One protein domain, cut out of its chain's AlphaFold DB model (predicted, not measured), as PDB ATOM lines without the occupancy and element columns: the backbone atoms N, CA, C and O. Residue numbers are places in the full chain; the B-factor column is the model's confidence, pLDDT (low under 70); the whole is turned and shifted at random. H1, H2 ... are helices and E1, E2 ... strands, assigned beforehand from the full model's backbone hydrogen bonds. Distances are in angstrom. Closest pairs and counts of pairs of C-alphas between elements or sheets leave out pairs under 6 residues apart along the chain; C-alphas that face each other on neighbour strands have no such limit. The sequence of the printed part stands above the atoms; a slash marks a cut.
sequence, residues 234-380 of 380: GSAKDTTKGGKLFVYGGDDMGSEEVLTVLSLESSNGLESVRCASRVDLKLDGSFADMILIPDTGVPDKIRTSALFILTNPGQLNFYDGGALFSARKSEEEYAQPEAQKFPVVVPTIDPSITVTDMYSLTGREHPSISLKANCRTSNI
ATOM      1  N   GLY A 234     198.554 208.349 172.256       74.25
ATOM      2  CA  GLY A 234     199.524 208.516 171.180       74.25
ATOM      3  C   GLY A 234     199.837 209.987 170.861       74.25
ATOM      4  O   GLY A 234     199.291 210.931 171.436       74.25
ATOM      5  N   SER A 235     200.746 210.200 169.906       65.69
ATOM      6  CA  SER A 235     201.156 211.543 169.475       65.69
ATOM      7  C   SER A 235     200.006 212.325 168.829       65.69
ATOM      8  O   SER A 235     199.380 211.853 167.888       65.69
ATOM      9  N   ALA A 236     199.834 213.586 169.239       55.53
ATOM     10  CA  ALA A 236     198.831 214.524 168.713       55.53
ATOM     11  C   ALA A 236     198.858 214.719 167.191       55.53
ATOM     12  O   ALA A 236     197.845 215.039 166.584       55.53
ATOM     13  N   LYS A 237     200.042 214.572 166.582       54.38
ATOM     14  CA  LYS A 237     200.246 214.801 165.144       54.38
ATOM     15  C   LYS A 237     199.661 213.699 164.270       54.38
ATOM     16  O   LYS A 237     199.670 213.837 163.053       54.38
ATOM     17  N   ASP A 238     199.227 212.605 164.879       53.75
ATOM     18  CA  ASP A 238     198.695 211.469 164.162       53.75
ATOM     19  C   ASP A 238     197.412 210.999 164.837       53.75
ATOM     20  O   ASP A 238     197.411 210.171 165.746       53.75
ATOM     21  N   THR A 239     196.307 211.578 164.382       45.91
ATOM     22  CA  THR A 239     194.950 211.278 164.842       45.91
ATOM     23  C   THR A 239     194.539 209.824 164.591       45.91
ATOM     24  O   THR A 239     193.516 209.403 165.116       45.91
ATOM     25  N   THR A 240     195.335 209.055 163.835       48.03
ATOM     26  CA  THR A 240     195.112 207.630 163.539       48.03
ATOM     27  C   THR A 240     195.959 206.680 164.400       48.03
ATOM     28  O   THR A 240     195.760 205.468 164.379       48.03
ATOM     29  N   LYS A 241     196.899 207.200 165.204       61.03
ATOM     30  CA  LYS A 241     197.836 206.392 166.010       61.03
ATOM     31  C   LYS A 241     197.379 206.240 167.459       61.03
ATOM     32  O   LYS A 241     198.069 206.720 168.354       61.03
ATOM     33  N   GLY A 242     196.234 205.582 167.657       78.00
ATOM     34  CA  GLY A 242     195.618 205.211 168.946       78.00
ATOM     35  C   GLY A 242     196.414 205.524 170.230       78.00
ATOM     36  O   GLY A 242     196.512 206.681 170.645       78.00
ATOM     37  N   GLY A 243     196.934 204.510 170.918       87.44
ATOM     38  CA  GLY A 243     197.693 204.704 172.158       87.44
ATOM     39  C   GLY A 243     198.116 203.397 172.812       87.44
ATOM     40  O   GLY A 243     198.092 202.343 172.178       87.44
ATOM     41  N   LYS A 244     198.559 203.471 174.068       90.75
ATOM     42  CA  LYS A 244     199.013 202.301 174.823       90.75
ATOM     43  C   LYS A 244     198.176 202.082 176.069       90.75
ATOM     44  O   LYS A 244     198.046 202.996 176.881       90.75
ATOM     45  N   LEU A 245     197.668 200.863 176.209       94.25
ATOM     46  CA  LEU A 245     196.979 200.386 177.398       94.25
ATOM     47  C   LEU A 245     197.962 199.558 178.231       94.25
ATOM     48  O   LEU A 245     198.528 198.587 177.732       94.25
ATOM     49  N   PHE A 246     198.177 199.970 179.473       95.75
ATOM     50  CA  PHE A 246     198.954 199.247 180.472       95.75
ATOM     51  C   PHE A 246     197.983 198.440 181.321       95.75
ATOM     52  O   PHE A 246     196.994 198.994 181.802       95.75
ATOM     53  N   VAL A 247     198.265 197.151 181.469       97.44
ATOM     54  CA  VAL A 247     197.398 196.190 182.135       97.44
ATOM     55  C   VAL A 247     198.213 195.371 183.122       97.44
ATOM     56  O   VAL A 247     199.216 194.769 182.740       97.44
ATOM     57  N   TYR A 248     197.759 195.324 184.369       97.00
ATOM     58  CA  TYR A 248     198.200 194.324 185.336       97.00
ATOM     59  C   TYR A 248     197.012 193.427 185.704       97.00
ATOM     60  O   TYR A 248     195.947 193.926 186.083       97.00
ATOM     61  N   GLY A 249     197.194 192.112 185.560       95.50
ATOM     62  CA  GLY A 249     196.127 191.113 185.652       95.50
ATOM     63  C   GLY A 249     195.577 190.676 184.287       95.50
ATOM     64  O   GLY A 249     196.091 191.061 183.241       95.50
ATOM     65  N   GLY A 250     194.539 189.838 184.283       93.00
ATOM     66  CA  GLY A 250     193.931 189.283 183.064       93.00
ATOM     67  C   GLY A 250     194.679 188.112 182.410       93.00
ATOM     68  O   GLY A 250     194.118 187.462 181.524       93.00
ATOM     69  N   ASP A 251     195.905 187.812 182.846       92.94
ATOM     70  CA  ASP A 251     196.655 186.620 182.439       92.94
ATOM     71  C   ASP A 251     196.186 185.358 183.186       92.94
ATOM     72  O   ASP A 251     195.460 185.424 184.183       92.94
ATOM     73  N   ASP A 252     196.596 184.186 182.696       93.38
ATOM     74  CA  ASP A 252     196.231 182.902 183.295       93.38
ATOM     75  C   ASP A 252     196.764 182.787 184.728       93.38
ATOM     76  O   ASP A 252     197.901 183.163 185.033       93.38
ATOM     77  N   MET A 253     195.948 182.236 185.625       90.19
ATOM     78  CA  MET A 253     196.329 182.055 187.023       90.19
ATOM     79  C   MET A 253     197.603 181.198 187.147       90.19
ATOM     80  O   MET A 253     197.663 180.081 186.637       90.19
ATOM     81  N   GLY A 254     198.609 181.710 187.865       88.94
ATOM     82  CA  GLY A 254     199.919 181.063 188.032       88.94
ATOM     83  C   GLY A 254     200.979 181.477 187.003       88.94
ATOM     84  O   GLY A 254     202.089 180.947 187.044       88.94
ATOM     85  N   SER A 255     200.653 182.409 186.102       90.31
ATOM     86  CA  SER A 255     201.619 183.044 185.196       90.31
ATOM     87  C   SER A 255     202.647 183.899 185.946       90.31
ATOM     88  O   SER A 255     202.476 184.219 187.123       90.31
ATOM     89  N   GLU A 256     203.735 184.260 185.258       91.12
ATOM     90  CA  GLU A 256     204.725 185.199 185.790       91.12
ATOM     91  C   GLU A 256     204.098 186.576 186.084       91.12
ATOM     92  O   GLU A 256     203.183 187.020 185.392       91.12
ATOM     93  N   GLU A 257     204.644 187.275 187.078       92.19
ATOM     94  CA  GLU A 257     204.275 188.653 187.411       92.19
ATOM     95  C   GLU A 257     204.756 189.609 186.308       92.19
ATOM     96  O   GLU A 257     205.952 189.905 186.190       92.19
ATOM     97  N   VAL A 258     203.825 190.088 185.480       93.75
ATOM     98  CA  VAL A 258     204.123 190.988 184.361       93.75
ATOM     99  C   VAL A 258     203.171 192.176 184.319       93.75
ATOM    100  O   VAL A 258     201.987 192.059 184.621       93.75
ATOM    101  N   LEU A 259     203.683 193.328 183.882       95.50
ATOM    102  CA  LEU A 259     202.850 194.424 183.394       95.50
ATOM    103  C   LEU A 259     202.758 194.329 181.866       95.50
ATOM    104  O   LEU A 259     203.756 194.529 181.164       95.50
ATOM    105  N   THR A 260     201.568 194.053 181.343       95.06
ATOM    106  CA  THR A 260     201.313 193.945 179.905       95.06
ATOM    107  C   THR A 260     201.020 195.310 179.295       95.06
ATOM    108  O   THR A 260     200.158 196.058 179.747       95.06
ATOM    109  N   VAL A 261     201.716 195.638 178.208       93.44
ATOM    110  CA  VAL A 261     201.541 196.876 177.445       93.44
ATOM    111  C   VAL A 261     201.008 196.545 176.056       93.44
ATOM    112  O   VAL A 261     201.714 195.974 175.221       93.44
ATOM    113  N   LEU A 262     199.769 196.949 175.787       92.12
ATOM    114  CA  LEU A 262     199.109 196.791 174.492       92.12
ATOM    115  C   LEU A 262     199.188 198.094 173.701       92.12
ATOM    116  O   LEU A 262     198.743 199.137 174.171       92.12
ATOM    117  N   SER A 263     199.710 198.044 172.478       89.69
ATOM    118  CA  SER A 263     199.619 199.166 171.538       89.69
ATOM    119  C   SER A 263     198.344 199.023 170.718       89.69
ATOM    120  O   SER A 263     198.251 198.129 169.878       89.69
ATOM    121  N   LEU A 264     197.369 199.891 170.969       89.00
ATOM    122  CA  LEU A 264     196.076 199.889 170.298       89.00
ATOM    123  C   LEU A 264     196.063 200.938 169.188       89.00
ATOM    124  O   LEU A 264     196.464 202.083 169.393       89.00
ATOM    125  N   GLU A 265     195.574 200.551 168.019       86.19
ATOM    126  CA  GLU A 265     195.361 201.440 166.879       86.19
ATOM    127  C   GLU A 265     193.897 201.377 166.450       86.19
ATOM    128  O   GLU A 265     193.288 200.312 166.483       86.19
ATOM    129  N   SER A 266     193.345 202.516 166.040       76.69
ATOM    130  CA  SER A 266     191.986 202.642 165.513       76.69
ATOM    131  C   SER A 266     192.037 203.602 164.334       76.69
ATOM    132  O   SER A 266     192.646 204.669 164.430       76.69
ATOM    133  N   SER A 267     191.438 203.204 163.213       66.75
ATOM    134  CA  SER A 267     191.352 204.040 162.014       66.75
ATOM    135  C   SER A 267     190.034 204.804 161.948       66.75
ATOM    136  O   SER A 267     190.048 205.958 161.542       66.75
ATOM    137  N   ASN A 268     188.927 204.188 162.378       67.38
ATOM    138  CA  ASN A 268     187.572 204.740 162.388       67.38
ATOM    139  C   ASN A 268     186.765 204.143 163.558       67.38
ATOM    140  O   ASN A 268     186.041 203.165 163.383       67.38
ATOM    141  N   GLY A 269     186.894 204.710 164.757       71.19
ATOM    142  CA  GLY A 269     186.088 204.304 165.916       71.19
ATOM    143  C   GLY A 269     186.392 202.896 166.443       71.19
ATOM    144  O   GLY A 269     187.391 202.265 166.071       71.19
ATOM    145  N   LEU A 270     185.539 202.420 167.353       77.44
ATOM    146  CA  LEU A 270     185.792 201.208 168.131       77.44
ATOM    147  C   LEU A 270     185.848 199.928 167.272       77.44
ATOM    148  O   LEU A 270     186.681 199.065 167.526       77.44
ATOM    149  N   GLU A 271     185.049 199.836 166.207       72.75
ATOM    150  CA  GLU A 271     184.974 198.647 165.335       72.75
ATOM    151  C   GLU A 271     186.289 198.316 164.614       72.75
ATOM    152  O   GLU A 271     186.534 197.177 164.225       72.75
ATOM    153  N   SER A 272     187.155 199.316 164.439       76.62
ATOM    154  CA  SER A 272     188.455 199.165 163.776       76.62
ATOM    155  C   SER A 272     189.620 198.961 164.748       76.62
ATOM    156  O   SER A 272     190.775 198.923 164.311       76.62
ATOM    157  N   VAL A 273     189.346 198.870 166.058       83.88
ATOM    158  CA  VAL A 273     190.399 198.739 167.066       83.88
ATOM    159  C   VAL A 273     191.151 197.431 166.870       83.88
ATOM    160  O   VAL A 273     190.583 196.341 166.900       83.88
ATOM    161  N   ARG A 274     192.469 197.547 166.722       85.00
ATOM    162  CA  ARG A 274     193.386 196.414 166.620       85.00
ATOM    163  C   ARG A 274     194.545 196.571 167.593       85.00
ATOM    164  O   ARG A 274     195.076 197.666 167.782       85.00
ATOM    165  N   CYS A 275     194.985 195.454 168.165       86.88
ATOM    166  CA  CYS A 275     196.228 195.400 168.924       86.88
ATOM    167  C   CYS A 275     197.404 195.261 167.946       86.88
ATOM    168  O   CYS A 275     197.603 194.208 167.344       86.88
ATOM    169  N   ALA A 276     198.173 196.333 167.766       85.81
ATOM    170  CA  ALA A 276     199.322 196.369 166.866       85.81
ATOM    171  C   ALA A 276     200.552 195.655 167.450       85.81
ATOM    172  O   ALA A 276     201.356 195.103 166.704       85.81
ATOM    173  N   SER A 277     200.721 195.670 168.775       85.69
ATOM    174  CA  SER A 277     201.779 194.919 169.463       85.69
ATOM    175  C   SER A 277     201.476 194.739 170.949       85.69
ATOM    176  O   SER A 277     200.802 195.579 171.546       85.69
ATOM    177  N   ARG A 278     202.029 193.670 171.532       89.62
ATOM    178  CA  ARG A 278     202.034 193.376 172.970       89.62
ATOM    179  C   ARG A 278     203.475 193.339 173.477       89.62
ATOM    180  O   ARG A 278     204.360 192.824 172.791       89.62
ATOM    181  N   VAL A 279     203.707 193.891 174.663       90.12
ATOM    182  CA  VAL A 279     204.983 193.808 175.381       90.12
ATOM    183  C   VAL A 279     204.699 193.493 176.837       90.12
ATOM    184  O   VAL A 279     204.001 194.265 177.480       90.12
ATOM    185  N   ASP A 280     205.279 192.419 177.356       92.31
ATOM    186  CA  ASP A 280     205.184 192.079 178.775       92.31
ATOM    187  C   ASP A 280     206.468 192.518 179.483       92.31
ATOM    188  O   ASP A 280     207.574 192.138 179.084       92.31
ATOM    189  N   LEU A 281     206.319 193.374 180.494       92.12
ATOM    190  CA  LEU A 281     207.408 193.844 181.344       92.12
ATOM    191  C   LEU A 281     207.467 192.946 182.578       92.12
ATOM    192  O   LEU A 281     206.591 193.033 183.438       92.12
ATOM    193  N   LYS A 282     208.488 192.089 182.659       91.69
ATOM    194  CA  LYS A 282     208.688 191.222 183.826       91.69
ATOM    195  C   LYS A 282     208.952 192.053 185.076       91.69
ATOM    196  O   LYS A 282     209.799 192.950 185.053       91.69
ATOM    197  N   LEU A 283     208.240 191.733 186.150       91.62
ATOM    198  CA  LEU A 283     208.388 192.376 187.445       91.62
ATOM    199  C   LEU A 283     209.322 191.558 188.337       91.62
ATOM    200  O   LEU A 283     209.319 190.327 188.319       91.62
ATOM    201  N   ASP A 284     210.138 192.257 189.119       87.50
ATOM    202  CA  ASP A 284     210.940 191.644 190.176       87.50
ATOM    203  C   ASP A 284     210.195 191.809 191.505       87.50
ATOM    204  O   ASP A 284     210.194 192.894 192.100       87.50
ATOM    205  N   GLY A 285     209.494 190.748 191.907       89.56
ATOM    206  CA  GLY A 285     208.530 190.751 193.011       89.56
ATOM    207  C   GLY A 285     207.084 190.936 192.543       89.56
ATOM    208  O   GLY A 285     206.815 191.106 191.356       89.56
ATOM    209  N   SER A 286     206.143 190.890 193.489       92.12
ATOM    210  CA  SER A 286     204.727 191.113 193.180       92.12
ATOM    211  C   SER A 286     204.472 192.589 192.888       92.12
ATOM    212  O   SER A 286     205.085 193.465 193.509       92.12
ATOM    213  N   PHE A 287     203.526 192.875 192.002       94.50
ATOM    214  CA  PHE A 287     203.048 194.236 191.781       94.50
ATOM    215  C   PHE A 287     202.487 194.853 193.072       94.50
ATOM    216  O   PHE A 287     201.886 194.157 193.894       94.50
ATOM    217  N   ALA A 288     202.695 196.157 193.249       93.44
ATOM    218  CA  ALA A 288     202.073 196.938 194.312       93.44
ATOM    219  C   ALA A 288     201.310 198.142 193.746       93.44
ATOM    220  O   ALA A 288     200.149 198.323 194.091       93.44
ATOM    221  N   ASP A 289     201.938 198.942 192.876       93.56
ATOM    222  CA  ASP A 289     201.278 200.080 192.225       93.56
ATOM    223  C   ASP A 289     202.052 200.552 190.978       93.56
ATOM    224  O   ASP A 289     203.216 200.188 190.776       93.56
ATOM    225  N   MET A 290     201.442 201.397 190.146       95.00
ATOM    226  CA  MET A 290     202.121 202.083 189.050       95.00
ATOM    227  C   MET A 290     201.594 203.495 188.806       95.00
ATOM    228  O   MET A 290     200.442 203.816 189.060       95.00
ATOM    229  N   ILE A 291     202.434 204.336 188.204       93.06
ATOM    230  CA  ILE A 291     202.022 205.656 187.726       93.06
ATOM    231  C   ILE A 291     202.674 205.980 186.384       93.06
ATOM    232  O   ILE A 291     203.863 205.732 186.154       93.06
ATOM    233  N   LEU A 292     201.883 206.575 185.490       91.50
ATOM    234  CA  LEU A 292     202.363 207.180 184.252       91.50
ATOM    235  C   LEU A 292     202.629 208.667 184.483       91.50
ATOM    236  O   LEU A 292     201.750 209.401 184.925       91.50
ATOM    237  N   ILE A 293     203.824 209.130 184.126       88.19
ATOM    238  CA  ILE A 293     204.176 210.548 184.198       88.19
ATOM    239  C   ILE A 293     203.932 211.185 182.827       88.19
ATOM    240  O   ILE A 293     204.494 210.709 181.835       88.19
ATOM    241  N   PRO A 294     203.110 212.241 182.719       80.19
ATOM    242  CA  PRO A 294     202.926 212.957 181.462       80.19
ATOM    243  C   PRO A 294     204.171 213.785 181.095       80.19
ATOM    244  O   PRO A 294     204.982 214.161 181.940       80.19
ATOM    245  N   ASP A 295     204.346 214.072 179.810       74.19
ATOM    246  CA  ASP A 295     205.339 215.015 179.295       74.19
ATOM    247  C   ASP A 295     204.825 216.446 179.507       74.19
ATOM    248  O   ASP A 295     203.912 216.909 178.826       74.19
ATOM    249  N   THR A 296     205.384 217.151 180.490       59.22
ATOM    250  CA  THR A 296     204.955 218.504 180.880       59.22
ATOM    251  C   THR A 296     205.602 219.612 180.037       59.22
ATOM    252  O   THR A 296     205.438 220.791 180.344       59.22
ATOM    253  N   GLY A 297     206.365 219.269 178.990       51.12
ATOM    254  CA  GLY A 297     207.200 220.223 178.254       51.12
ATOM    255  C   GLY A 297     206.558 220.903 177.039       51.12
ATOM    256  O   GLY A 297     207.110 221.891 176.552       51.12
ATOM    257  N   VAL A 298     205.436 220.400 176.501       43.94
ATOM    258  CA  VAL A 298     204.841 220.935 175.258       43.94
ATOM    259  C   VAL A 298     203.303 220.915 175.314       43.94
ATOM    260  O   VAL A 298     202.740 219.822 175.364       43.94
ATOM    261  N   PRO A 299     202.614 222.074 175.188       42.47
ATOM    262  CA  PRO A 299     201.154 222.217 175.346       42.47
ATOM    263  C   PRO A 299     200.246 221.342 174.463       42.47
ATOM    264  O   PRO A 299     199.049 221.288 174.705       42.47
ATOM    265  N   ASP A 300     200.783 220.623 173.474       43.47
ATOM    266  CA  ASP A 300     199.999 219.786 172.554       43.47
ATOM    267  C   ASP A 300     200.310 218.286 172.644       43.47
ATOM    268  O   ASP A 300     199.634 217.470 172.006       43.47
ATOM    269  N   LYS A 301     201.317 217.880 173.426       48.25
ATOM    270  CA  LYS A 301     201.800 216.495 173.473       48.25
ATOM    271  C   LYS A 301     201.481 215.852 174.819       48.25
ATOM    272  O   LYS A 301     202.334 215.782 175.689       48.25
ATOM    273  N   ILE A 302     200.279 215.295 174.949       56.38
ATOM    274  CA  ILE A 302     199.953 214.350 176.029       56.38
ATOM    275  C   ILE A 302     200.642 213.018 175.702       56.38
ATOM    276  O   ILE A 302     200.018 212.080 175.217       56.38
ATOM    277  N   ARG A 303     201.967 212.973 175.844       68.12
ATOM    278  CA  ARG A 303     202.759 211.746 175.737       68.12
ATOM    279  C   ARG A 303     203.201 211.373 177.141       68.12
ATOM    280  O   ARG A 303     203.585 212.252 177.899       68.12
ATOM    281  N   THR A 304     203.195 210.096 177.488       80.31
ATOM    282  CA  THR A 304     203.841 209.648 178.722       80.31
ATOM    283  C   THR A 304     205.362 209.770 178.580       80.31
ATOM    284  O   THR A 304     205.956 209.262 177.624       80.31
ATOM    285  N   SER A 305     205.990 210.480 179.514       82.19
ATOM    286  CA  SER A 305     207.437 210.688 179.590       82.19
ATOM    287  C   SER A 305     208.136 209.554 180.334       82.19
ATOM    288  O   SER A 305     209.247 209.182 179.963       82.19
ATOM    289  N   ALA A 306     207.475 208.964 181.330       87.62
ATOM    290  CA  ALA A 306     208.011 207.872 182.130       87.62
ATOM    291  C   ALA A 306     206.908 206.988 182.720       87.62
ATOM    292  O   ALA A 306     205.772 207.426 182.903       87.62
ATOM    293  N   LEU A 307     207.280 205.758 183.061       92.00
ATOM    294  CA  LEU A 307     206.486 204.825 183.851       92.00
ATOM    295  C   LEU A 307     207.266 204.484 185.122       92.00
ATOM    296  O   LEU A 307     208.440 204.117 185.049       92.00
ATOM    297  N   PHE A 308     206.596 204.571 186.265       92.62
ATOM    298  CA  PHE A 308     207.088 204.039 187.528       92.62
ATOM    299  C   PHE A 308     206.238 202.843 187.943       92.62
ATOM    300  O   PHE A 308     205.013 202.922 187.892       92.62
ATOM    301  N   ILE A 309     206.889 201.758 188.358       94.50
ATOM    302  CA  ILE A 309     206.241 200.570 188.922       94.50
ATOM    303  C   ILE A 309     206.824 200.320 190.308       94.50
ATOM    304  O   ILE A 309     208.043 200.209 190.457       94.50
ATOM    305  N   LEU A 310     205.964 200.213 191.311       94.06
ATOM    306  CA  LEU A 310     206.312 199.783 192.654       94.06
ATOM    307  C   LEU A 310     206.050 198.277 192.771       94.06
ATOM    308  O   LEU A 310     204.944 197.817 192.490       94.06
ATOM    309  N   THR A 311     207.059 197.514 193.190       93.81
ATOM    310  CA  THR A 311     206.920 196.083 193.500       93.81
ATOM    311  C   THR A 311     207.189 195.826 194.976       93.81
ATOM    312  O   THR A 311     207.971 196.542 195.603       93.81
ATOM    313  N   ASN A 312     206.571 194.801 195.561       90.56
ATOM    314  CA  ASN A 312     206.891 194.370 196.923       90.56
ATOM    315  C   ASN A 312     208.280 193.707 196.944       90.56
ATOM    316  O   ASN A 312     208.560 192.875 196.079       90.56
ATOM    317  N   PRO A 313     209.163 194.047 197.910       87.56
ATOM    318  CA  PRO A 313     208.881 194.682 199.208       87.56
ATOM    319  C   PRO A 313     209.024 196.222 199.264       87.56
ATOM    320  O   PRO A 313     209.215 196.771 200.348       87.56
ATOM    321  N   GLY A 314     208.950 196.920 198.130       90.44
ATOM    322  CA  GLY A 314     209.017 198.385 198.016       90.44
ATOM    323  C   GLY A 314     209.975 198.886 196.926       90.44
ATOM    324  O   GLY A 314     210.409 200.038 196.954       90.44
ATOM    325  N   GLN A 315     210.399 198.026 195.999       92.25
ATOM    326  CA  GLN A 315     211.341 198.395 194.947       92.25
ATOM    327  C   GLN A 315     210.631 199.264 193.905       92.25
ATOM    328  O   GLN A 315     209.676 198.835 193.264       92.25
ATOM    329  N   LEU A 316     211.129 200.485 193.710       91.88
ATOM    330  CA  LEU A 316     210.644 201.374 192.660       91.88
ATOM    331  C   LEU A 316     211.446 201.136 191.374       91.88
ATOM    332  O   LEU A 316     212.679 201.202 191.380       91.88
ATOM    333  N   ASN A 317     210.748 200.851 190.283       91.25
ATOM    334  CA  ASN A 317     211.296 200.584 188.959       91.25
ATOM    335  C   ASN A 317     210.901 201.721 188.016       91.25
ATOM    336  O   ASN A 317     209.733 202.100 187.956       91.25
ATOM    337  N   PHE A 318     211.866 202.259 187.277       89.88
ATOM    338  CA  PHE A 318     211.670 203.340 186.319       89.88
ATOM    339  C   PHE A 318     211.866 202.847 184.889       89.88
ATOM    340  O   PHE A 318     212.870 202.208 184.574       89.88
ATOM    341  N   TYR A 319     210.947 203.233 184.013       88.56
ATOM    342  CA  TYR A 319     211.047 203.019 182.580       88.56
ATOM    343  C   TYR A 319     210.934 204.353 181.846       88.56
ATOM    344  O   TYR A 319     209.964 205.100 182.011       88.56
ATOM    345  N   ASP A 320     211.910 204.625 180.984       83.94
ATOM    346  CA  ASP A 320     211.890 205.791 180.109       83.94
ATOM    347  C   ASP A 320     210.811 205.643 179.024       83.94
ATOM    348  O   ASP A 320     210.734 204.633 178.311       83.94
ATOM    349  N   GLY A 321     209.977 206.671 178.858       77.94
ATOM    350  CA  GLY A 321     208.929 206.684 177.843       77.94
ATOM    351  C   GLY A 321     209.496 206.641 176.421       77.94
ATOM    352  O   GLY A 321     208.914 206.023 175.527       77.94
ATOM    353  N   GLY A 322     210.659 207.242 176.169       74.75
ATOM    354  CA  GLY A 322     211.341 207.137 174.879       74.75
ATOM    355  C   GLY A 322     211.553 205.678 174.468       74.75
ATOM    356  O   GLY A 322     211.147 205.295 173.368       74.75
ATOM    357  N   ALA A 323     212.093 204.868 175.380       71.38
ATOM    358  CA  ALA A 323     212.287 203.432 175.192       71.38
ATOM    359  C   ALA A 323     210.958 202.671 175.044       71.38
ATOM    360  O   ALA A 323     210.775 201.948 174.061       71.38
ATOM    361  N   LEU A 324     209.997 202.886 175.954       72.56
ATOM    362  CA  LEU A 324     208.700 202.196 175.945       72.56
ATOM    363  C   LEU A 324     207.859 202.496 174.700       72.56
ATOM    364  O   LEU A 324     207.130 201.625 174.227       72.56
ATOM    365  N   PHE A 325     207.916 203.719 174.168       70.00
ATOM    366  CA  PHE A 325     207.089 204.183 173.045       70.00
ATOM    367  C   PHE A 325     207.812 204.156 171.690       70.00
ATOM    368  O   PHE A 325     207.192 204.494 170.679       70.00
ATOM    369  N   SER A 326     209.091 203.771 171.637       64.62
ATOM    370  CA  SER A 326     209.822 203.615 170.376       64.62
ATOM    371  C   SER A 326     209.145 202.561 169.481       64.62
ATOM    372  O   SER A 326     208.817 201.454 169.911       64.62
ATOM    373  N   ALA A 327     208.843 202.937 168.233       51.81
ATOM    374  CA  ALA A 327     208.207 202.042 167.272       51.81
ATOM    375  C   ALA A 327     209.212 200.963 166.851       51.81
ATOM    376  O   ALA A 327     210.196 201.266 166.174       51.81
ATOM    377  N   ARG A 328     208.956 199.715 167.251       57.31
ATOM    378  CA  ARG A 328     209.742 198.546 166.844       57.31
ATOM    379  C   ARG A 328     209.574 198.347 165.338       57.31
ATOM    380  O   ARG A 328     208.507 197.950 164.878       57.31
ATOM    381  N   LYS A 329     210.603 198.680 164.560       38.53
ATOM    382  CA  LYS A 329     210.679 198.347 163.136       38.53
ATOM    383  C   LYS A 329     211.654 197.177 162.974       38.53
ATOM    384  O   LYS A 329     212.813 197.327 163.333       38.53
ATOM    385  N   SER A 330     211.152 196.087 162.388       39.38
ATOM    386  CA  SER A 330     211.868 194.912 161.847       39.38
ATOM    387  C   SER A 330     212.635 193.977 162.802       39.38
ATOM    388  O   SER A 330     212.994 194.338 163.915       39.38
ATOM    389  N   GLU A 331     212.817 192.751 162.291       41.03
ATOM    390  CA  GLU A 331     213.271 191.461 162.851       41.03
ATOM    391  C   GLU A 331     214.668 191.411 163.502       41.03
ATOM    392  O   GLU A 331     215.242 190.331 163.622       41.03
ATOM    393  N   GLU A 332     215.236 192.528 163.946       37.22
ATOM    394  CA  GLU A 332     216.483 192.453 164.705       37.22
ATOM    395  C   GLU A 332     216.183 192.217 166.191       37.22
ATOM    396  O   GLU A 332     215.517 193.005 166.864       37.22
ATOM    397  N   GLU A 333     216.660 191.072 166.668       46.28
ATOM    398  CA  GLU A 333     216.634 190.575 168.040       46.28
ATOM    399  C   GLU A 333     217.249 191.610 169.004       46.28
ATOM    400  O   GLU A 333     218.451 191.613 169.251       46.28
ATOM    401  N   TYR A 334     216.443 192.542 169.528       50.66
ATOM    402  CA  TYR A 334     216.929 193.578 170.447       50.66
ATOM    403  C   TYR A 334     216.091 193.707 171.721       50.66
ATOM    404  O   TYR A 334     214.865 193.581 171.725       50.66
ATOM    405  N   ALA A 335     216.833 193.940 172.808       54.25
ATOM    406  CA  ALA A 335     216.485 193.777 174.214       54.25
ATOM    407  C   ALA A 335     215.142 194.393 174.638       54.25
ATOM    408  O   ALA A 335     214.752 195.480 174.205       54.25
ATOM    409  N   GLN A 336     214.448 193.694 175.540       64.75
ATOM    410  CA  GLN A 336     213.264 194.229 176.207       64.75
ATOM    411  C   GLN A 336     213.598 195.537 176.948       64.75
ATOM    412  O   GLN A 336     214.740 195.707 177.378       64.75
ATOM    413  N   PRO A 337     212.628 196.461 177.110       73.44
ATOM    414  CA  PRO A 337     212.836 197.664 177.908       73.44
ATOM    415  C   PRO A 337     213.299 197.267 179.311       73.44
ATOM    416  O   PRO A 337     212.552 196.628 180.050       73.44
ATOM    417  N   GLU A 338     214.535 197.613 179.655       77.31
ATOM    418  CA  GLU A 338     215.102 197.281 180.955       77.31
ATOM    419  C   GLU A 338     214.733 198.362 181.971       77.31
ATOM    420  O   GLU A 338     214.832 199.563 181.699       77.31
ATOM    421  N   ALA A 339     214.278 197.923 183.142       85.75
ATOM    422  CA  ALA A 339     213.917 198.815 184.225       85.75
ATOM    423  C   ALA A 339     215.170 199.365 184.907       85.75
ATOM    424  O   ALA A 339     216.076 198.616 185.273       85.75
ATOM    425  N   GLN A 340     215.186 200.666 185.180       87.06
ATOM    426  CA  GLN A 340     216.159 201.233 186.103       87.06
ATOM    427  C   GLN A 340     215.612 201.126 187.520       87.06
ATOM    428  O   GLN A 340     214.599 201.738 187.861       87.06
ATOM    429  N   LYS A 341     216.292 200.348 188.358       88.19
ATOM    430  CA  LYS A 341     215.928 200.209 189.765       88.19
ATOM    431  C   LYS A 341     216.347 201.450 190.534       88.19
ATOM    432  O   LYS A 341     217.504 201.871 190.483       88.19
ATOM    433  N   PHE A 342     215.411 202.018 191.281       84.38
ATOM    434  CA  PHE A 342     215.740 203.042 192.253       84.38
ATOM    435  C   PHE A 342     216.618 202.424 193.354       84.38
ATOM    436  O   PHE A 342     216.316 201.327 193.825       84.38
ATOM    437  N   PRO A 343     217.703 203.088 193.782       80.69
ATOM    438  CA  PRO A 343     218.670 202.491 194.706       80.69
ATOM    439  C   PRO A 343     218.135 202.312 196.135       80.69
ATOM    440  O   PRO A 343     218.791 201.676 196.955       80.69
ATOM    441  N   VAL A 344     216.978 202.900 196.448       82.81
ATOM    442  CA  VAL A 344     216.349 202.856 197.771       82.81
ATOM    443  C   VAL A 344     214.991 202.167 197.656       82.81
ATOM    444  O   VAL A 344     214.230 202.419 196.726       82.81
ATOM    445  N   VAL A 345     214.680 201.303 198.615       87.00
ATOM    446  CA  VAL A 345     213.370 200.655 198.720       87.00
ATOM    447  C   VAL A 345     212.426 201.591 199.475       87.00
ATOM    448  O   VAL A 345     212.796 202.142 200.513       87.00
ATOM    449  N   VAL A 346     211.220 201.792 198.950       85.75
ATOM    450  CA  VAL A 346     210.145 202.526 199.623       85.75
ATOM    451  C   VAL A 346     209.657 201.683 200.807       85.75
ATOM    452  O   VAL A 346     209.303 200.523 200.600       85.75
ATOM    453  N   PRO A 347     209.635 202.211 202.043       82.75
ATOM    454  CA  PRO A 347     209.117 201.470 203.187       82.75
ATOM    455  C   PRO A 347     207.664 201.052 202.956       82.75
ATOM    456  O   PRO A 347     206.820 201.887 202.645       82.75
ATOM    457  N   THR A 348     207.381 199.763 203.116       76.75
ATOM    458  CA  THR A 348     206.029 199.189 202.998       76.75
ATOM    459  C   THR A 348     205.348 198.992 204.355       76.75
ATOM    460  O   THR A 348     204.148 198.747 204.409       76.75
ATOM    461  N   ILE A 349     206.097 199.134 205.454       78.94
ATOM    462  CA  ILE A 349     205.608 199.080 206.838       78.94
ATOM    463  C   ILE A 349     205.792 200.468 207.446       78.94
ATOM    464  O   ILE A 349     206.878 201.038 207.324       78.94
ATOM    465  N   ASP A 350     204.736 200.992 208.071       76.06
ATOM    466  CA  ASP A 350     204.672 202.340 208.652       76.06
ATOM    467  C   ASP A 350     205.252 203.428 207.724       76.06
ATOM    468  O   ASP A 350     206.182 204.153 208.103       76.06
ATOM    469  N   PRO A 351     204.757 203.538 206.472       72.50
ATOM    470  CA  PRO A 351     205.301 204.490 205.518       72.50
ATOM    471  C   PRO A 351     205.094 205.925 206.007       72.50
ATOM    472  O   PRO A 351     203.973 206.404 206.161       72.50
ATOM    473  N   SER A 352     206.192 206.654 206.193       68.69
ATOM    474  CA  SER A 352     206.158 208.110 206.323       68.69
ATOM    475  C   SER A 352     206.153 208.766 204.944       68.69
ATOM    476  O   SER A 352     206.833 208.285 204.027       68.69
ATOM    477  N   ILE A 353     205.483 209.914 204.809       70.56
ATOM    478  CA  ILE A 353     205.544 210.728 203.588       70.56
ATOM    479  C   ILE A 353     207.012 211.041 203.271       70.56
ATOM    480  O   ILE A 353     207.679 211.798 203.976       70.56
ATOM    481  N   THR A 354     207.516 210.439 202.195       67.75
ATOM    482  CA  THR A 354     208.912 210.563 201.774       67.75
ATOM    483  C   THR A 354     209.011 211.432 200.534       67.75
ATOM    484  O   THR A 354     208.116 211.491 199.692       67.75
ATOM    485  N   VAL A 355     210.132 212.135 200.419       66.88
ATOM    486  CA  VAL A 355     210.402 213.063 199.330       66.88
ATOM    487  C   VAL A 355     211.721 212.689 198.694       66.88
ATOM    488  O   VAL A 355     212.741 212.625 199.377       66.88
ATOM    489  N   THR A 356     211.714 212.518 197.379       68.06
ATOM    490  CA  THR A 356     212.944 212.420 196.605       68.06
ATOM    491  C   THR A 356     212.858 213.315 195.383       68.06
ATOM    492  O   THR A 356     211.801 213.425 194.761       68.06
ATOM    493  N   ASP A 357     213.982 213.930 195.038       66.06
ATOM    494  CA  ASP A 357     214.154 214.573 193.745       66.06
ATOM    495  C   ASP A 357     214.828 213.564 192.814       66.06
ATOM    496  O   ASP A 357     215.798 212.900 193.197       66.06
ATOM    497  N   MET A 358     214.281 213.418 191.610       65.31
ATOM    498  CA  MET A 358     214.818 212.539 190.580       65.31
ATOM    499  C   MET A 358     215.341 213.385 189.433       65.31
ATOM    500  O   MET A 358     214.608 214.182 188.849       65.31
ATOM    501  N   TYR A 359     216.616 213.199 189.106       63.00
ATOM    502  CA  TYR A 359     217.264 213.888 187.997       63.00
ATOM    503  C   TYR A 359     217.708 212.874 186.956       63.00
ATOM    504  O   TYR A 359     218.427 211.926 187.275       63.00
ATOM    505  N   SER A 360     217.317 213.110 185.706       59.16
ATOM    506  CA  SER A 360     217.872 212.397 184.562       59.16
ATOM    507  C   SER A 360     219.235 212.997 184.221       59.16
ATOM    508  O   SER A 360     219.335 214.148 183.792       59.16
ATOM    509  N   LEU A 361     220.306 212.237 184.448       54.78
ATOM    510  CA  LEU A 361     221.657 212.632 184.058       54.78
ATOM    511  C   LEU A 361     221.914 212.219 182.605       54.78
ATOM    512  O   LEU A 361     222.604 211.238 182.346       54.78
ATOM    513  N   THR A 362     221.372 212.959 181.637       51.03
ATOM    514  CA  THR A 362     221.808 212.816 180.241       51.03
ATOM    515  C   THR A 362     223.093 213.619 180.033       51.03
ATOM    516  O   THR A 362     223.056 214.795 179.668       51.03
ATOM    517  N   GLY A 363     224.244 212.996 180.287       37.34
ATOM    518  CA  GLY A 363     225.511 213.468 179.733       37.34
ATOM    519  C   GLY A 363     225.502 213.245 178.221       37.34
ATOM    520  O   GLY A 363     225.086 212.186 177.757       37.34
ATOM    521  N   ARG A 364     225.905 214.246 177.430       37.59
ATOM    522  CA  ARG A 364     226.170 214.018 176.005       37.59
ATOM    523  C   ARG A 364     227.246 212.932 175.898       37.59
ATOM    524  O   ARG A 364     228.285 213.065 176.531       37.59
ATOM    525  N   GLU A 365     226.950 211.937 175.062       34.22
ATOM    526  CA  GLU A 365     227.733 210.740 174.710       34.22
ATOM    527  C   GLU A 365     227.419 209.478 175.557       34.22
ATOM    528  O   GLU A 365     227.907 209.283 176.663       34.22
ATOM    529  N   HIS A 366     226.595 208.610 174.938       33.41
ATOM    530  CA  HIS A 366     226.040 207.300 175.346       33.41
ATOM    531  C   HIS A 366     224.797 207.282 176.277       33.41
ATOM    532  O   HIS A 366     224.761 207.967 177.295       33.41
ATOM    533  N   PRO A 367     223.743 206.490 175.953       37.38
ATOM    534  CA  PRO A 367     222.402 206.639 176.525       37.38
ATOM    535  C   PRO A 367     222.222 205.833 177.820       37.38
ATOM    536  O   PRO A 367     221.290 205.045 177.942       37.38
ATOM    537  N   SER A 368     223.110 206.012 178.797       33.00
ATOM    538  CA  SER A 368     222.861 205.508 180.153       33.00
ATOM    539  C   SER A 368     222.320 206.651 181.007       33.00
ATOM    540  O   SER A 368     223.065 207.433 181.593       33.00
ATOM    541  N   ILE A 369     220.992 206.795 181.036       43.88
ATOM    542  CA  ILE A 369     220.338 207.691 181.995       43.88
ATOM    543  C   ILE A 369     220.633 207.121 183.383       43.88
ATOM    544  O   ILE A 369     220.248 205.996 183.674       43.88
ATOM    545  N   SER A 370     221.355 207.862 184.219       40.81
ATOM    546  CA  SER A 370     221.561 207.498 185.621       40.81
ATOM    547  C   SER A 370     220.638 208.345 186.488       40.81
ATOM    548  O   SER A 370     220.770 209.571 186.505       40.81
ATOM    549  N   LEU A 371     219.718 207.707 187.212       45.34
ATOM    550  CA  LEU A 371     218.902 208.366 188.229       45.34
ATOM    551  C   LEU A 371     219.702 208.474 189.532       45.34
ATOM    552  O   LEU A 371     220.170 207.473 190.073       45.34
ATOM    553  N   LYS A 372     219.859 209.694 190.056       43.97
ATOM    554  CA  LYS A 372     220.350 209.920 191.423       43.97
ATOM    555  C   LYS A 372     219.208 210.382 192.312       43.97
ATOM    556  O   LYS A 372     218.477 211.299 191.950       43.97
ATOM    557  N   ALA A 373     219.120 209.762 193.481       42.69
ATOM    558  CA  ALA A 373     218.198 210.105 194.547       42.69
ATOM    559  C   ALA A 373     218.945 210.846 195.654       42.69
ATOM    560  O   ALA A 373     219.944 210.340 196.164       42.69
ATOM    561  N   ASN A 374     218.447 212.012 196.057       40.06
ATOM    562  CA  ASN A 374     218.856 212.647 197.306       40.06
ATOM    563  C   ASN A 374     217.690 212.548 198.292       40.06
ATOM    564  O   ASN A 374     216.806 213.402 198.305       40.06
ATOM    565  N   CYS A 375     217.683 211.506 199.121       33.12
ATOM    566  CA  CYS A 375     216.712 211.380 200.201       33.12
ATOM    567  C   CYS A 375     217.139 212.265 201.379       33.12
ATOM    568  O   CYS A 375     218.215 212.082 201.949       33.12
ATOM    569  N   ARG A 376     216.289 213.221 201.766       36.44
ATOM    570  CA  ARG A 376     216.359 213.866 203.082       36.44
ATOM    571  C   ARG A 376     215.217 213.326 203.926       36.44
ATOM    572  O   ARG A 376     214.070 213.717 203.726       36.44
ATOM    573  N   THR A 377     215.533 212.448 204.869       32.75
ATOM    574  CA  THR A 377     214.598 212.037 205.915       32.75
ATOM    575  C   THR A 377     214.318 213.257 206.783       32.75
ATOM    576  O   THR A 377     215.199 213.757 207.482       32.75
ATOM    577  N   SER A 378     213.107 213.793 206.672       32.91
ATOM    578  CA  SER A 378     212.594 214.744 207.652       32.91
ATOM    579  C   SER A 378     211.843 213.882 208.652       32.91
ATOM    580  O   SER A 378     210.831 213.302 208.275       32.91
ATOM    581  N   ASN A 379     212.349 213.727 209.875       25.92
ATOM    582  CA  ASN A 379     211.497 213.211 210.945       25.92
ATOM    583  C   ASN A 379     210.393 214.259 211.144       25.92
ATOM    584  O   ASN A 379     210.721 215.410 211.446       25.92
ATOM    585  N   ILE A 380     209.143 213.882 210.867       33.97
ATOM    586  CA  ILE A 380     207.946 214.695 211.125       33.97
ATOM    587  C   ILE A 380     207.388 214.267 212.474       33.97
ATOM    588  O   ILE A 380     207.230 213.040 212.660       33.97
TER     589      ILE A 380
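AT A GLANCE: This is residues 234 to 380 of the 380 residues of an uncharacterized protein of Aegilops tauschii subsp. strangulata (UniProt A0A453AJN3). Two strongly twisted antiparallel sheets, one of four strands and a smaller one of three, spread apart as a loose V, with edge strands E1 and E4 near each other at its base and the short helix H1 in the gap between them. A small, weakly paired hairpin, E8 and E9, lies off one face of the larger sheet by its edge strand E7, with E9 the nearer of the two to E7, and residues 329 to 335 stick out as a free loop. The printed part has 147 residues, with named elements in the order E1 E2 E3 E4 E5 E6 H1 E7 E8 E9; the class is mostly strand, though under half of the residues are in named elements. It is only just compact, close to loose, with a radius of gyration of the C-alphas of 17.4 A and spans of 55 by 43 by 32 A.

IN THESE COORDINATES: Find C-alpha 287 at (203.048, 194.236, 191.781); there E4 begins, residues 287 to 294, 21.4 A long. E5 is residues 304 to 311, 20.3 A, E6 residues 315 to 320, 16.6 A, and E7 residues 340 to 345. H1, residues 321 to 325, follows E6 directly. In the other sheet, E1 is residues 243 to 248, E2 residues 258 to 265, 22.2 A, and E3 residues 274 to 282, 23.6 A. E8 is residues 358 to 361; E9, residues 370 to 373, ends at C-alpha 373, (218.198, 210.105, 194.547).

HOW THE PARTS SIT: Begin with the sheet E4 - E5 - E6 - E7. E4, E5 and E6 form a meander, each strand the antiparallel neighbour of the one before; look at N 291 and O 308, 3.0 A apart, and at N 309 and O 317, 2.9 A. E7 is antiparallel to E6, with N 342 and O 316 at 2.9 A. H1 is on this sheet at a height of 4.4 A, only just above the sheet's level, and over none of its strands; the closest C-alphas of E5 and H1 are those of Ala 306 and Gly 321, 4.5 A. In H1 every O i to N i+4 pair is within hydrogen-bond range. With residues 324 to 325 it only grazes the sheet E1 - E2 - E3, a second meander; there find N 245 and O 262 at 2.9 A and N 261 and O 279 at 2.8 A. E1 and E4 are near each other, with 5 pairs of C-alphas within 10 A. The hairpin E8 and E9 has N 361 and O 370 at 3.4 A; the closest C-alphas of E7 and E9 are those of Phe 342 and Leu 371, 7.4 A.

THE WHOLE: The C-alphas of Asn 268 and Asn 379, the two farthest apart, are 54.8 A from each other. The printed part has no cut and ends at residue 380, the chain's last. The links H1 to E7 and E7 to E8 are long. Mean pLDDT of the printed part is 72.5; 56 residues are under 70, among them 326 to 336 and 354 to 380.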